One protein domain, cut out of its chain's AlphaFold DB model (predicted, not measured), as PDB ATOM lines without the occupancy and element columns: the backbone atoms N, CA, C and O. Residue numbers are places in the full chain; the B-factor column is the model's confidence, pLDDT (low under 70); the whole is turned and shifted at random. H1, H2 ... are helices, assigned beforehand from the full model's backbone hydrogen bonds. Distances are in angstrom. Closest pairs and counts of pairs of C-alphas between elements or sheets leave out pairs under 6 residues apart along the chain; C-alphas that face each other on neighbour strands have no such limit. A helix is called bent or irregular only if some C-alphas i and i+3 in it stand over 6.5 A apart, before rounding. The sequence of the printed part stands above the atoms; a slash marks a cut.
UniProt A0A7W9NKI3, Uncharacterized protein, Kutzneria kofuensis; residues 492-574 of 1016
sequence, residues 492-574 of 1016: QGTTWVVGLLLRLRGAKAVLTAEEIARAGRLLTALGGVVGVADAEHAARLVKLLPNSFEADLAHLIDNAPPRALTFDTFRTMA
ATOM      1  N   GLN A 492      65.283 103.776  16.102       44.44
ATOM      2  CA  GLN A 492      66.652 103.229  16.231       44.44
ATOM      3  C   GLN A 492      66.809 101.686  16.335       44.44
ATOM      4  O   GLN A 492      67.931 101.199  16.369       44.44
ATOM      5  N   GLY A 493      65.729 100.898  16.336       52.75
ATOM      6  CA  GLY A 493      65.740  99.433  16.344       52.75
ATOM      7  C   GLY A 493      65.413  98.730  15.014       52.75
ATOM      8  O   GLY A 493      65.374  97.507  15.015       52.75
ATOM      9  N   THR A 494      65.149  99.424  13.895       58.62
ATOM     10  CA  THR A 494      64.723  98.777  12.621       58.62
ATOM     11  C   THR A 494      65.784  98.697  11.518       58.62
ATOM     12  O   THR A 494      65.594  97.978  10.537       58.62
ATOM     13  N   THR A 495      66.922  99.378  11.665       62.50
ATOM     14  CA  THR A 495      67.952  99.507  10.612       62.50
ATOM     15  C   THR A 495      68.534  98.161  10.164       62.50
ATOM     16  O   THR A 495      68.834  97.957   8.989       62.50
ATOM     17  N   TRP A 496      68.664  97.202  11.081       64.94
ATOM     18  CA  TRP A 496      69.181  95.867  10.772       64.94
ATOM     19  C   TRP A 496      68.143  94.951  10.108       64.94
ATOM     20  O   TRP A 496      68.534  94.144   9.267       64.94
ATOM     21  N   VAL A 497      66.848  95.105  10.417       68.31
ATOM     22  CA  VAL A 497      65.752  94.358   9.768       68.31
ATOM     23  C   VAL A 497      65.636  94.758   8.302       68.31
ATOM     24  O   VAL A 497      65.574  93.900   7.425       68.31
ATOM     25  N   VAL A 498      65.666  96.065   8.035       64.38
ATOM     26  CA  VAL A 498      65.638  96.616   6.674       64.38
ATOM     27  C   VAL A 498      66.858  96.145   5.884       64.38
ATOM     28  O   VAL A 498      66.712  95.663   4.768       64.38
ATOM     29  N   GLY A 499      68.052  96.188   6.486       64.19
ATOM     30  CA  GLY A 499      69.270  95.687   5.844       64.19
ATOM     31  C   GLY A 499      69.229  94.190   5.508       64.19
ATOM     32  O   GLY A 499      69.738  93.794   4.464       64.19
ATOM     33  N   LEU A 500      68.611  93.355   6.355       68.25
ATOM     34  CA  LEU A 500      68.401  91.936   6.045       68.25
ATOM     35  C   LEU A 500      67.410  91.759   4.888       68.25
ATOM     36  O   LEU A 500      67.684  91.003   3.966       68.25
ATOM     37  N   LEU A 501      66.276  92.460   4.914       67.25
ATOM     38  CA  LEU A 501      65.251  92.342   3.876       67.25
ATOM     39  C   LEU A 501      65.740  92.822   2.505       67.25
ATOM     40  O   LEU A 501      65.486  92.156   1.509       67.25
ATOM     41  N   LEU A 502      66.501  93.918   2.452       63.81
ATOM     42  CA  LEU A 502      67.132  94.385   1.214       63.81
ATOM     43  C   LEU A 502      68.198  93.409   0.697       63.81
ATOM     44  O   LEU A 502      68.392  93.305  -0.511       63.81
ATOM     45  N   ARG A 503      68.874  92.670   1.588       67.94
ATOM     46  CA  ARG A 503      69.776  91.577   1.190       67.94
ATOM     47  C   ARG A 503      68.996  90.416   0.569       67.94
ATOM     48  O   ARG A 503      69.405  89.929  -0.473       67.94
ATOM     49  N   LEU A 504      67.875  90.019   1.175       66.50
ATOM     50  CA  LEU A 504      67.053  88.885   0.727       66.50
ATOM     51  C   LEU A 504      66.220  89.171  -0.531       66.50
ATOM     52  O   LEU A 504      65.898  88.245  -1.254       66.50
ATOM     53  N   ARG A 505      65.824  90.427  -0.772       60.53
ATOM     54  CA  ARG A 505      64.914  90.815  -1.873       60.53
ATOM     55  C   ARG A 505      65.573  91.659  -2.960       60.53
ATOM     56  O   ARG A 505      64.923  92.051  -3.926       60.53
ATOM     57  N   GLY A 506      66.846  91.989  -2.775       48.53
ATOM     58  CA  GLY A 506      67.558  92.960  -3.590       48.53
ATOM     59  C   GLY A 506      67.314  94.409  -3.153       48.53
ATOM     60  O   GLY A 506      66.272  94.781  -2.613       48.53
ATOM     61  N   ALA A 507      68.302  95.262  -3.433       45.97
ATOM     62  CA  ALA A 507      68.361  96.645  -2.950       45.97
ATOM     63  C   ALA A 507      67.218  97.561  -3.439       45.97
ATOM     64  O   ALA A 507      67.010  98.627  -2.869       45.97
ATOM     65  N   LYS A 508      66.470  97.150  -4.474       40.22
ATOM     66  CA  LYS A 508      65.356  97.911  -5.069       40.22
ATOM     67  C   LYS A 508      63.970  97.481  -4.576       40.22
ATOM     68  O   LYS A 508      62.970  98.000  -5.067       40.22
ATOM     69  N   ALA A 509      63.893  96.525  -3.654       49.28
ATOM     70  CA  ALA A 509      62.619  96.021  -3.167       49.28
ATOM     71  C   ALA A 509      61.861  97.090  -2.367       49.28
ATOM     72  O   ALA A 509      62.400  97.703  -1.443       49.28
ATOM     73  N   VAL A 510      60.583  97.286  -2.696       59.94
ATOM     74  CA  VAL A 510      59.671  98.088  -1.875       59.94
ATOM     75  C   VAL A 510      59.260  97.235  -0.681       59.94
ATOM     76  O   VAL A 510      58.498  96.285  -0.832       59.94
ATOM     77  N   LEU A 511      59.783  97.558   0.503       63.75
ATOM     78  CA  LEU A 511      59.491  96.814   1.728       63.75
ATOM     79  C   LEU A 511      58.214  97.330   2.390       63.75
ATOM     80  O   LEU A 511      58.094  98.517   2.701       63.75
ATOM     81  N   THR A 512      57.276  96.433   2.673       73.19
ATOM     82  CA  THR A 512      56.070  96.771   3.431       73.19
ATOM     83  C   THR A 512      56.339  96.781   4.940       73.19
ATOM     84  O   THR A 512      57.188  96.053   5.465       73.19
ATOM     85  N   ALA A 513      55.569  97.577   5.690       69.06
ATOM     86  CA  ALA A 513      55.648  97.597   7.156       69.06
ATOM     87  C   ALA A 513      55.354  96.219   7.782       69.06
ATOM     88  O   ALA A 513      55.883  95.884   8.843       69.06
ATOM     89  N   GLU A 514      54.529  95.406   7.118       75.12
ATOM     90  CA  GLU A 514      54.199  94.059   7.572       75.12
ATOM     91  C   GLU A 514      55.368  93.083   7.387       75.12
ATOM     92  O   GLU A 514      55.642  92.298   8.295       75.12
ATOM     93  N   GLU A 515      56.098  93.160   6.272       71.94
ATOM     94  CA  GLU A 515      57.308  92.361   6.037       71.94
ATOM     95  C   GLU A 515      58.417  92.709   7.027       71.94
ATOM     96  O   GLU A 515      59.012  91.811   7.622       71.94
ATOM     97  N   ILE A 516      58.635  94.002   7.287       75.12
ATOM     98  CA  ILE A 516      59.568  94.468   8.323       75.12
ATOM     99  C   ILE A 516      59.155  93.895   9.688       75.12
ATOM    100  O   ILE A 516      59.988  93.371  10.430       75.12
ATOM    101  N   ALA A 517      57.861  93.908  10.015       78.06
ATOM    102  CA  ALA A 517      57.370  93.338  11.264       78.06
ATOM    103  C   ALA A 517      57.501  91.799  11.321       78.06
ATOM    104  O   ALA A 517      57.815  91.261  12.385       78.06
ATOM    105  N   ARG A 518      57.278  91.076  10.210       81.12
ATOM    106  CA  ARG A 518      57.464  89.612  10.121       81.12
ATOM    107  C   ARG A 518      58.928  89.226  10.296       81.12
ATOM    108  O   ARG A 518      59.220  88.377  11.135       81.12
ATOM    109  N   ALA A 519      59.836  89.884   9.578       82.19
ATOM    110  CA  ALA A 519      61.273  89.660   9.697       82.19
ATOM    111  C   ALA A 519      61.788  89.991  11.106       82.19
ATOM    112  O   ALA A 519      62.554  89.217  11.678       82.19
ATOM    113  N   GLY A 520      61.301  91.077  11.719       81.50
ATOM    114  CA  GLY A 520      61.601  91.408  13.113       81.50
ATOM    115  C   GLY A 520      61.175  90.308  14.092       81.50
ATOM    116  O   GLY A 520      61.972  89.895  14.933       81.50
ATOM    117  N   ARG A 521      59.952  89.768  13.949       86.12
ATOM    118  CA  ARG A 521      59.467  88.647  14.779       86.12
ATOM    119  C   ARG A 521      60.257  87.362  14.553       86.12
ATOM    120  O   ARG A 521      60.542  86.673  15.530       86.12
ATOM    121  N   LEU A 522      60.626  87.050  13.309       86.88
ATOM    122  CA  LEU A 522      61.480  85.899  13.008       86.88
ATOM    123  C   LEU A 522      62.836  86.037  13.705       86.88
ATOM    124  O   LEU A 522      63.286  85.091  14.336       86.88
ATOM    125  N   LEU A 523      63.459  87.215  13.658       85.62
ATOM    126  CA  LEU A 523      64.752  87.463  14.302       85.62
ATOM    127  C   LEU A 523      64.665  87.379  15.831       85.62
ATOM    128  O   LEU A 523      65.539  86.787  16.456       85.62
ATOM    129  N   THR A 524      63.579  87.871  16.437       85.12
ATOM    130  CA  THR A 524      63.305  87.644  17.868       85.12
ATOM    131  C   THR A 524      63.117  86.157  18.186       85.12
ATOM    132  O   THR A 524      63.676  85.659  19.160       85.12
ATOM    133  N   ALA A 525      62.363  85.429  17.359       87.12
ATOM    134  CA  ALA A 525      62.127  84.000  17.537       87.12
ATOM    135  C   ALA A 525      63.422  83.180  17.404       87.12
ATOM    136  O   ALA A 525      63.672  82.309  18.234       87.12
ATOM    137  N   LEU A 526      64.258  83.492  16.411       87.62
ATOM    138  CA  LEU A 526      65.591  82.914  16.226       87.62
ATOM    139  C   LEU A 526      66.507  83.238  17.407       87.62
ATOM    140  O   LEU A 526      67.220  82.355  17.874       87.62
ATOM    141  N   GLY A 527      66.440  84.459  17.948       85.06
ATOM    142  CA  GLY A 527      67.185  84.825  19.151       85.06
ATOM    143  C   GLY A 527      66.845  83.937  20.352       85.06
ATOM    144  O   GLY A 527      67.742  83.489  21.063       85.06
ATOM    145  N   GLY A 528      65.565  83.581  20.506       84.44
ATOM    146  CA  GLY A 528      65.110  82.618  21.511       84.44
ATOM    147  C   GLY A 528      65.638  81.192  21.307       84.44
ATOM    148  O   GLY A 528      65.861  80.494  22.291       84.44
ATOM    149  N   VAL A 529      65.876  80.766  20.061       85.00
ATOM    150  CA  VAL A 529      66.442  79.438  19.742       85.00
ATOM    151  C   VAL A 529      67.903  79.358  20.147       85.00
ATOM    152  O   VAL A 529      68.300  78.421  20.829       85.00
ATOM    153  N   VAL A 530      68.690  80.363  19.763       84.19
ATOM    154  CA  VAL A 530      70.132  80.389  20.033       84.19
ATOM    155  C   VAL A 530      70.491  81.002  21.392       84.19
ATOM    156  O   VAL A 530      71.664  81.123  21.730       84.19
ATOM    157  N   GLY A 531      69.501  81.384  22.202       84.25
ATOM    158  CA  GLY A 531      69.714  81.873  23.566       84.25
ATOM    159  C   GLY A 531      70.332  83.274  23.661       84.25
ATOM    160  O   GLY A 531      71.023  83.561  24.637       84.25
ATOM    161  N   VAL A 532      70.094  84.150  22.681       83.88
ATOM    162  CA  VAL A 532      70.471  85.576  22.744       83.88
ATOM    163  C   VAL A 532      69.256  86.443  23.067       83.88
ATOM    164  O   VAL A 532      68.187  86.302  22.479       83.88
ATOM    165  N   ALA A 533      69.429  87.339  24.044       73.31
ATOM    166  CA  ALA A 533      68.338  88.105  24.648       73.31
ATOM    167  C   ALA A 533      67.838  89.279  23.788       73.31
ATOM    168  O   ALA A 533      66.741  89.781  24.030       73.31
ATOM    169  N   ASP A 534      68.627  89.725  22.806       76.62
ATOM    170  CA  ASP A 534      68.318  90.885  21.974       76.62
ATOM    171  C   ASP A 534      68.231  90.499  20.477       76.62
ATOM    172  O   ASP A 534      68.980  89.655  19.971       76.62
ATOM    173  N   ALA A 535      67.284  91.115  19.760       71.75
ATOM    174  CA  ALA A 535      67.014  90.827  18.349       71.75
ATOM    175  C   ALA A 535      68.068  91.412  17.384       71.75
ATOM    176  O   ALA A 535      68.232  90.909  16.272       71.75
ATOM    177  N   GLU A 536      68.809  92.436  17.807       75.62
ATOM    178  CA  GLU A 536      69.957  92.990  17.090       75.62
ATOM    179  C   GLU A 536      71.124  91.989  17.070       75.62
ATOM    180  O   GLU A 536      71.748  91.789  16.026       75.62
ATOM    181  N   HIS A 537      71.384  91.286  18.175       81.19
ATOM    182  CA  HIS A 537      72.378  90.218  18.252       81.19
ATOM    183  C   HIS A 537      71.976  89.042  17.361       81.19
ATOM    184  O   HIS A 537      72.786  88.597  16.548       81.19
ATOM    185  N   ALA A 538      70.714  88.609  17.404       83.12
ATOM    186  CA  ALA A 538      70.207  87.600  16.471       83.12
ATOM    187  C   ALA A 538      70.388  88.027  15.002       83.12
ATOM    188  O   ALA A 538      70.826  87.233  14.170       83.12
ATOM    189  N   ALA A 539      70.138  89.297  14.675       79.31
ATOM    190  CA  ALA A 539      70.364  89.822  13.332       79.31
ATOM    191  C   ALA A 539      71.844  89.865  12.930       79.31
ATOM    192  O   ALA A 539      72.163  89.603  11.769       79.31
ATOM    193  N   ARG A 540      72.761  90.158  13.862       81.75
ATOM    194  CA  ARG A 540      74.207  90.040  13.614       81.75
ATOM    195  C   ARG A 540      74.604  88.596  13.310       81.75
ATOM    196  O   ARG A 540      75.301  88.380  12.326       81.75
ATOM    197  N   LEU A 541      74.112  87.624  14.080       86.50
ATOM    198  CA  LEU A 541      74.372  86.201  13.834       86.50
ATOM    199  C   LEU A 541      73.841  85.756  12.464       86.50
ATOM    200  O   LEU A 541      74.556  85.106  11.708       86.50
ATOM    201  N   VAL A 542      72.629  86.179  12.092       84.75
ATOM    202  CA  VAL A 542      72.055  85.894  10.765       84.75
ATOM    203  C   VAL A 542      72.894  86.498   9.637       84.75
ATOM    204  O   VAL A 542      73.072  85.862   8.602       84.75
ATOM    205  N   LYS A 543      73.480  87.687   9.825       82.88
ATOM    206  CA  LYS A 543      74.371  88.289   8.816       82.88
ATOM    207  C   LYS A 543      75.636  87.472   8.556       82.88
ATOM    208  O   LYS A 543      76.169  87.563   7.452       82.88
ATOM    209  N   LEU A 544      76.094  86.696   9.539       86.31
ATOM    210  CA  LEU A 544      77.265  85.826   9.434       86.31
ATOM    211  C   LEU A 544      76.960  84.488   8.747       86.31
ATOM    212  O   LEU A 544      77.888  83.713   8.536       86.31
ATOM    213  N   LEU A 545      75.709  84.208   8.371       85.56
ATOM    214  CA  LEU A 545      75.374  83.034   7.566       85.56
ATOM    215  C   LEU A 545      75.794  83.225   6.091       85.56
ATOM    216  O   LEU A 545      75.719  84.347   5.567       85.56
ATOM    217  N   PRO A 546      76.216  82.145   5.404       82.81
ATOM    218  CA  PRO A 546      76.517  82.196   3.979       82.81
ATOM    219  C   PRO A 546      75.245  82.395   3.148       82.81
ATOM    220  O   PRO A 546      74.136  82.084   3.586       82.81
ATOM    221  N   ASN A 547      75.409  82.880   1.915       79.44
ATOM    222  CA  ASN A 547      74.284  83.210   1.026       79.44
ATOM    223  C   ASN A 547      73.400  81.995   0.695       79.44
ATOM    224  O   ASN A 547      72.235  82.153   0.346       79.44
ATOM    225  N   SER A 548      73.914  80.773   0.858       73.56
ATOM    226  CA  SER A 548      73.142  79.534   0.717       73.56
ATOM    227  C   SER A 548      71.940  79.429   1.672       73.56
ATOM    228  O   SER A 548      71.031  78.647   1.406       73.56
ATOM    229  N   PHE A 549      71.894  80.233   2.741       78.88
ATOM    230  CA  PHE A 549      70.788  80.290   3.707       78.88
ATOM    231  C   PHE A 549      69.760  81.390   3.407       78.88
ATOM    232  O   PHE A 549      68.735  81.467   4.083       78.88
ATOM    233  N   GLU A 550      70.002  82.251   2.415       81.69
ATOM    234  CA  GLU A 550      69.101  83.367   2.096       81.69
ATOM    235  C   GLU A 550      67.729  82.868   1.634       81.69
ATOM    236  O   GLU A 550      66.712  83.343   2.132       81.69
ATOM    237  N   ALA A 551      67.692  81.839   0.783       76.88
ATOM    238  CA  ALA A 551      66.442  81.226   0.331       76.88
ATOM    239  C   ALA A 551      65.642  80.601   1.489       76.88
ATOM    240  O   ALA A 551      64.420  80.722   1.530       76.88
ATOM    241  N   ASP A 552      66.316  79.986   2.468       82.44
ATOM    242  CA  ASP A 552      65.643  79.435   3.650       82.44
ATOM    243  C   ASP A 552      65.039  80.546   4.513       82.44
ATOM    244  O   ASP A 552      63.914  80.427   4.996       82.44
ATOM    245  N   LEU A 553      65.785  81.640   4.714       83.94
ATOM    246  CA  LEU A 553      65.335  82.789   5.497       83.94
ATOM    247  C   LEU A 553      64.152  83.478   4.817       83.94
ATOM    248  O   LEU A 553      63.165  83.780   5.486       83.94
ATOM    249  N   ALA A 554      64.226  83.678   3.499       82.88
ATOM    250  CA  ALA A 554      63.126  84.208   2.702       82.88
ATOM    251  C   ALA A 554      61.894  83.297   2.799       82.88
ATOM    252  O   ALA A 554      60.820  83.776   3.152       82.88
ATOM    253  N   HIS A 555      62.065  81.979   2.631       82.50
ATOM    254  CA  HIS A 555      60.986  80.995   2.765       82.50
ATOM    255  C   HIS A 555      60.300  81.063   4.135       82.50
ATOM    256  O   HIS A 555      59.071  81.036   4.216       82.50
ATOM    257  N   LEU A 556      61.067  81.193   5.224       85.12
ATOM    258  CA  LEU A 556      60.498  81.342   6.567       85.12
ATOM    259  C   LEU A 556      59.765  82.668   6.765       85.12
ATOM    260  O   LEU A 556      58.768  82.684   7.480       85.12
ATOM    261  N   ILE A 557      60.236  83.766   6.167       84.88
ATOM    262  CA  ILE A 557      59.572  85.079   6.235       84.88
ATOM    263  C   ILE A 557      58.274  85.072   5.417       84.88
ATOM    264  O   ILE A 557      57.258  85.601   5.878       84.88
ATOM    265  N   ASP A 558      58.296  84.449   4.240       83.19
ATOM    266  CA  ASP A 558      57.174  84.389   3.300       83.19
ATOM    267  C   ASP A 558      56.023  83.536   3.807       83.19
ATOM    268  O   ASP A 558      54.861  83.933   3.727       83.19
ATOM    269  N   ASN A 559      56.347  82.400   4.417       82.62
ATOM    270  CA  ASN A 559      55.352  81.464   4.924       82.62
ATOM    271  C   ASN A 559      54.999  81.711   6.402       82.62
ATOM    272  O   ASN A 559      54.269  80.930   7.018       82.62
ATOM    273  N   ALA A 560      55.505  82.797   6.998       75.81
ATOM    274  CA  ALA A 560      55.212  83.159   8.376       75.81
ATOM    275  C   ALA A 560      53.788  83.710   8.536       75.81
ATOM    276  O   ALA A 560      53.450  84.731   7.929       75.81
ATOM    277  N   PRO A 561      52.962  83.157   9.444       75.62
ATOM    278  CA  PRO A 561      51.680  83.769   9.742       75.62
ATOM    279  C   PRO A 561      51.859  85.152  10.406       75.62
ATOM    280  O   PRO A 561      52.823  85.368  11.153       75.62
ATOM    281  N   PRO A 562      50.895  86.084  10.247       73.38
ATOM    282  CA  PRO A 562      50.994  87.463  10.747       73.38
ATOM    283  C   PRO A 562      51.252  87.600  12.258       73.38
ATOM    284  O   PRO A 562      51.652  88.663  12.726       73.38
ATOM    285  N   ARG A 563      51.027  86.534  13.040       78.06
ATOM    286  CA  ARG A 563      51.174  86.500  14.505       78.06
ATOM    287  C   ARG A 563      52.149  85.427  15.011       78.06
ATOM    288  O   ARG A 563      52.078  85.062  16.180       78.06
ATOM    289  N   ALA A 564      53.043  84.906  14.169       80.81
ATOM    290  CA  ALA A 564      54.082  83.987  14.634       80.81
ATOM    291  C   ALA A 564      55.026  84.691  15.627       80.81
ATOM    292  O   ALA A 564      55.627  85.711  15.288       80.81
ATOM    293  N   LEU A 565      55.132  84.155  16.849       81.50
ATOM    294  CA  LEU A 565      55.980  84.696  17.926       81.50
ATOM    295  C   LEU A 565      57.080  83.726  18.378       81.50
ATOM    296  O   LEU A 565      58.053  84.157  18.984       81.50
ATOM    297  N   THR A 566      56.940  82.429  18.093       86.38
ATOM    298  CA  THR A 566      57.914  81.397  18.476       86.38
ATOM    299  C   THR A 566      58.480  80.712  17.247       86.38
ATOM    300  O   THR A 566      57.777  80.532  16.250       86.38
ATOM    301  N   PHE A 567      59.738  80.281  17.326       85.88
ATOM    302  CA  PHE A 567      60.408  79.633  16.203       85.88
ATOM    303  C   PHE A 567      59.721  78.331  15.781       85.88
ATOM    304  O   PHE A 567      59.568  78.087  14.590       85.88
ATOM    305  N   ASP A 568      59.188  77.554  16.729       85.31
ATOM    306  CA  ASP A 568      58.390  76.361  16.420       85.31
ATOM    307  C   ASP A 568      57.144  76.668  15.578       85.31
ATOM    308  O   ASP A 568      56.737  75.843  14.755       85.31
ATOM    309  N   THR A 569      56.555  77.858  15.741       83.38
ATOM    310  CA  THR A 569      55.422  78.303  14.918       83.38
ATOM    311  C   THR A 569      55.876  78.601  13.491       83.38
ATOM    312  O   THR A 569      55.229  78.139  12.553       83.38
ATOM    313  N   PHE A 570      57.001  79.306  13.316       83.88
ATOM    314  CA  PHE A 570      57.611  79.522  11.995       83.88
ATOM    315  C   PHE A 570      57.973  78.184  11.331       83.88
ATOM    316  O   PHE A 570      57.585  77.931  10.194       83.88
ATOM    317  N   ARG A 571      58.622  77.280  12.075       86.12
ATOM    318  CA  ARG A 571      59.036  75.949  11.614       86.12
ATOM    319  C   ARG A 571      57.867  75.059  11.190       86.12
ATOM    320  O   ARG A 571      57.951  74.374  10.178       86.12
ATOM    321  N   THR A 572      56.792  75.013  11.976       81.75
ATOM    322  CA  THR A 572      55.658  74.108  11.717       81.75
ATOM    323  C   THR A 572      54.779  74.608  10.573       81.75
ATOM    324  O   THR A 572      54.246  73.800   9.818       81.75
ATOM    325  N   MET A 573      54.634  75.928  10.436       75.94
ATOM    326  CA  MET A 573      53.714  76.539   9.472       75.94
ATOM    327  C   MET A 573      54.345  76.781   8.097       75.94
ATOM    328  O   MET A 573      53.613  76.857   7.118       75.94
ATOM    329  N   ALA A 574      55.678  76.798   7.990       71.12
ATOM    330  CA  ALA A 574      56.389  76.896   6.712       71.12
ATOM    331  C   ALA A 574      56.258  75.647   5.805       71.12
ATOM    332  O   ALA A 574      56.846  75.611   4.724       71.12
TER     333      ALA A 574
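Overview. This is residues 492 to 574 of the 1016 residues of an uncharacterized protein of Kutzneria kofuensis (UniProt A0A7W9NKI3). One long helix, H2, runs through a small rounded body, and four shorter helices pack on it at crossing angles: H1 and H4 on residues 515 to 522, H3 and H5 on residues 520 to 529. H1 and H3 are side by side, and H5 is on another side of H2, away from both. The printed part has 83 residues with five named helices, H1 to H5 in chain order, and no named strand; its class is all helix. It is compact, with a radius of gyration of the C-alphas of 11.7 A, and spans 31 by 28 by 24 A.

Arrangement. Look first at H1, residues 495 to 505, which touches the hub H2, residues 513 to 530, about perpendicular at 78 degrees, through H2 residues 516 to 520 alone; the closest C-alphas are those of Val 497 and Gly 520, 6.1 A apart. H3, residues 535 to 543, touches H2 about perpendicular at 87 degrees, closest at the C-alphas of Gly 527 and Ala 538, 4.9 A. H1 and H3 touch and run the same way at a shallow tilt of 34.9 degrees, only just short of steep, with the C-alphas of Trp 496 and Ala 539 closest at 6.7 A. H4, residues 547 to 558, touches H2 with residues 556 to 557 alone, at a steep tilt of 63 degrees, opposite ways; the closest C-alphas are those of Ala 519 and Ile 557, 6.0 A. H5, residues 567 to 573, touches H2 at a steep tilt of 60 degrees, opposite ways, closest at the C-alphas of Ala 525 and Phe 567, 4.9 A. H5 is apart from H1 and H3. Every O i to N i+4 pair is within hydrogen-bond range in H1, H2, H3 and H5, and 6 of 8 in H4.

Along the chain. Find C-alpha 495 at (67.952, 99.507, 10.612); from there H1 runs 15.5 A. H2 begins at C-alpha 513, (55.648, 97.597, 7.156), and runs 25.9 A. H3 follows with 12.3 A and H4 with 17.3 A; H4 is irregular, but only just: C-alphas 548 and 551 are 6.9 A apart. H5 runs 10.0 A to C-alpha 573 at (53.714, 76.539, 9.472).

Size, cuts and confidence. The two C-alphas farthest apart, those of Lys 508 and Gly 531, are 33.1 A apart. The printed part has no cut and no long link. In this model pLDDT is under 70 at residues 492 to 511 and at residue 513.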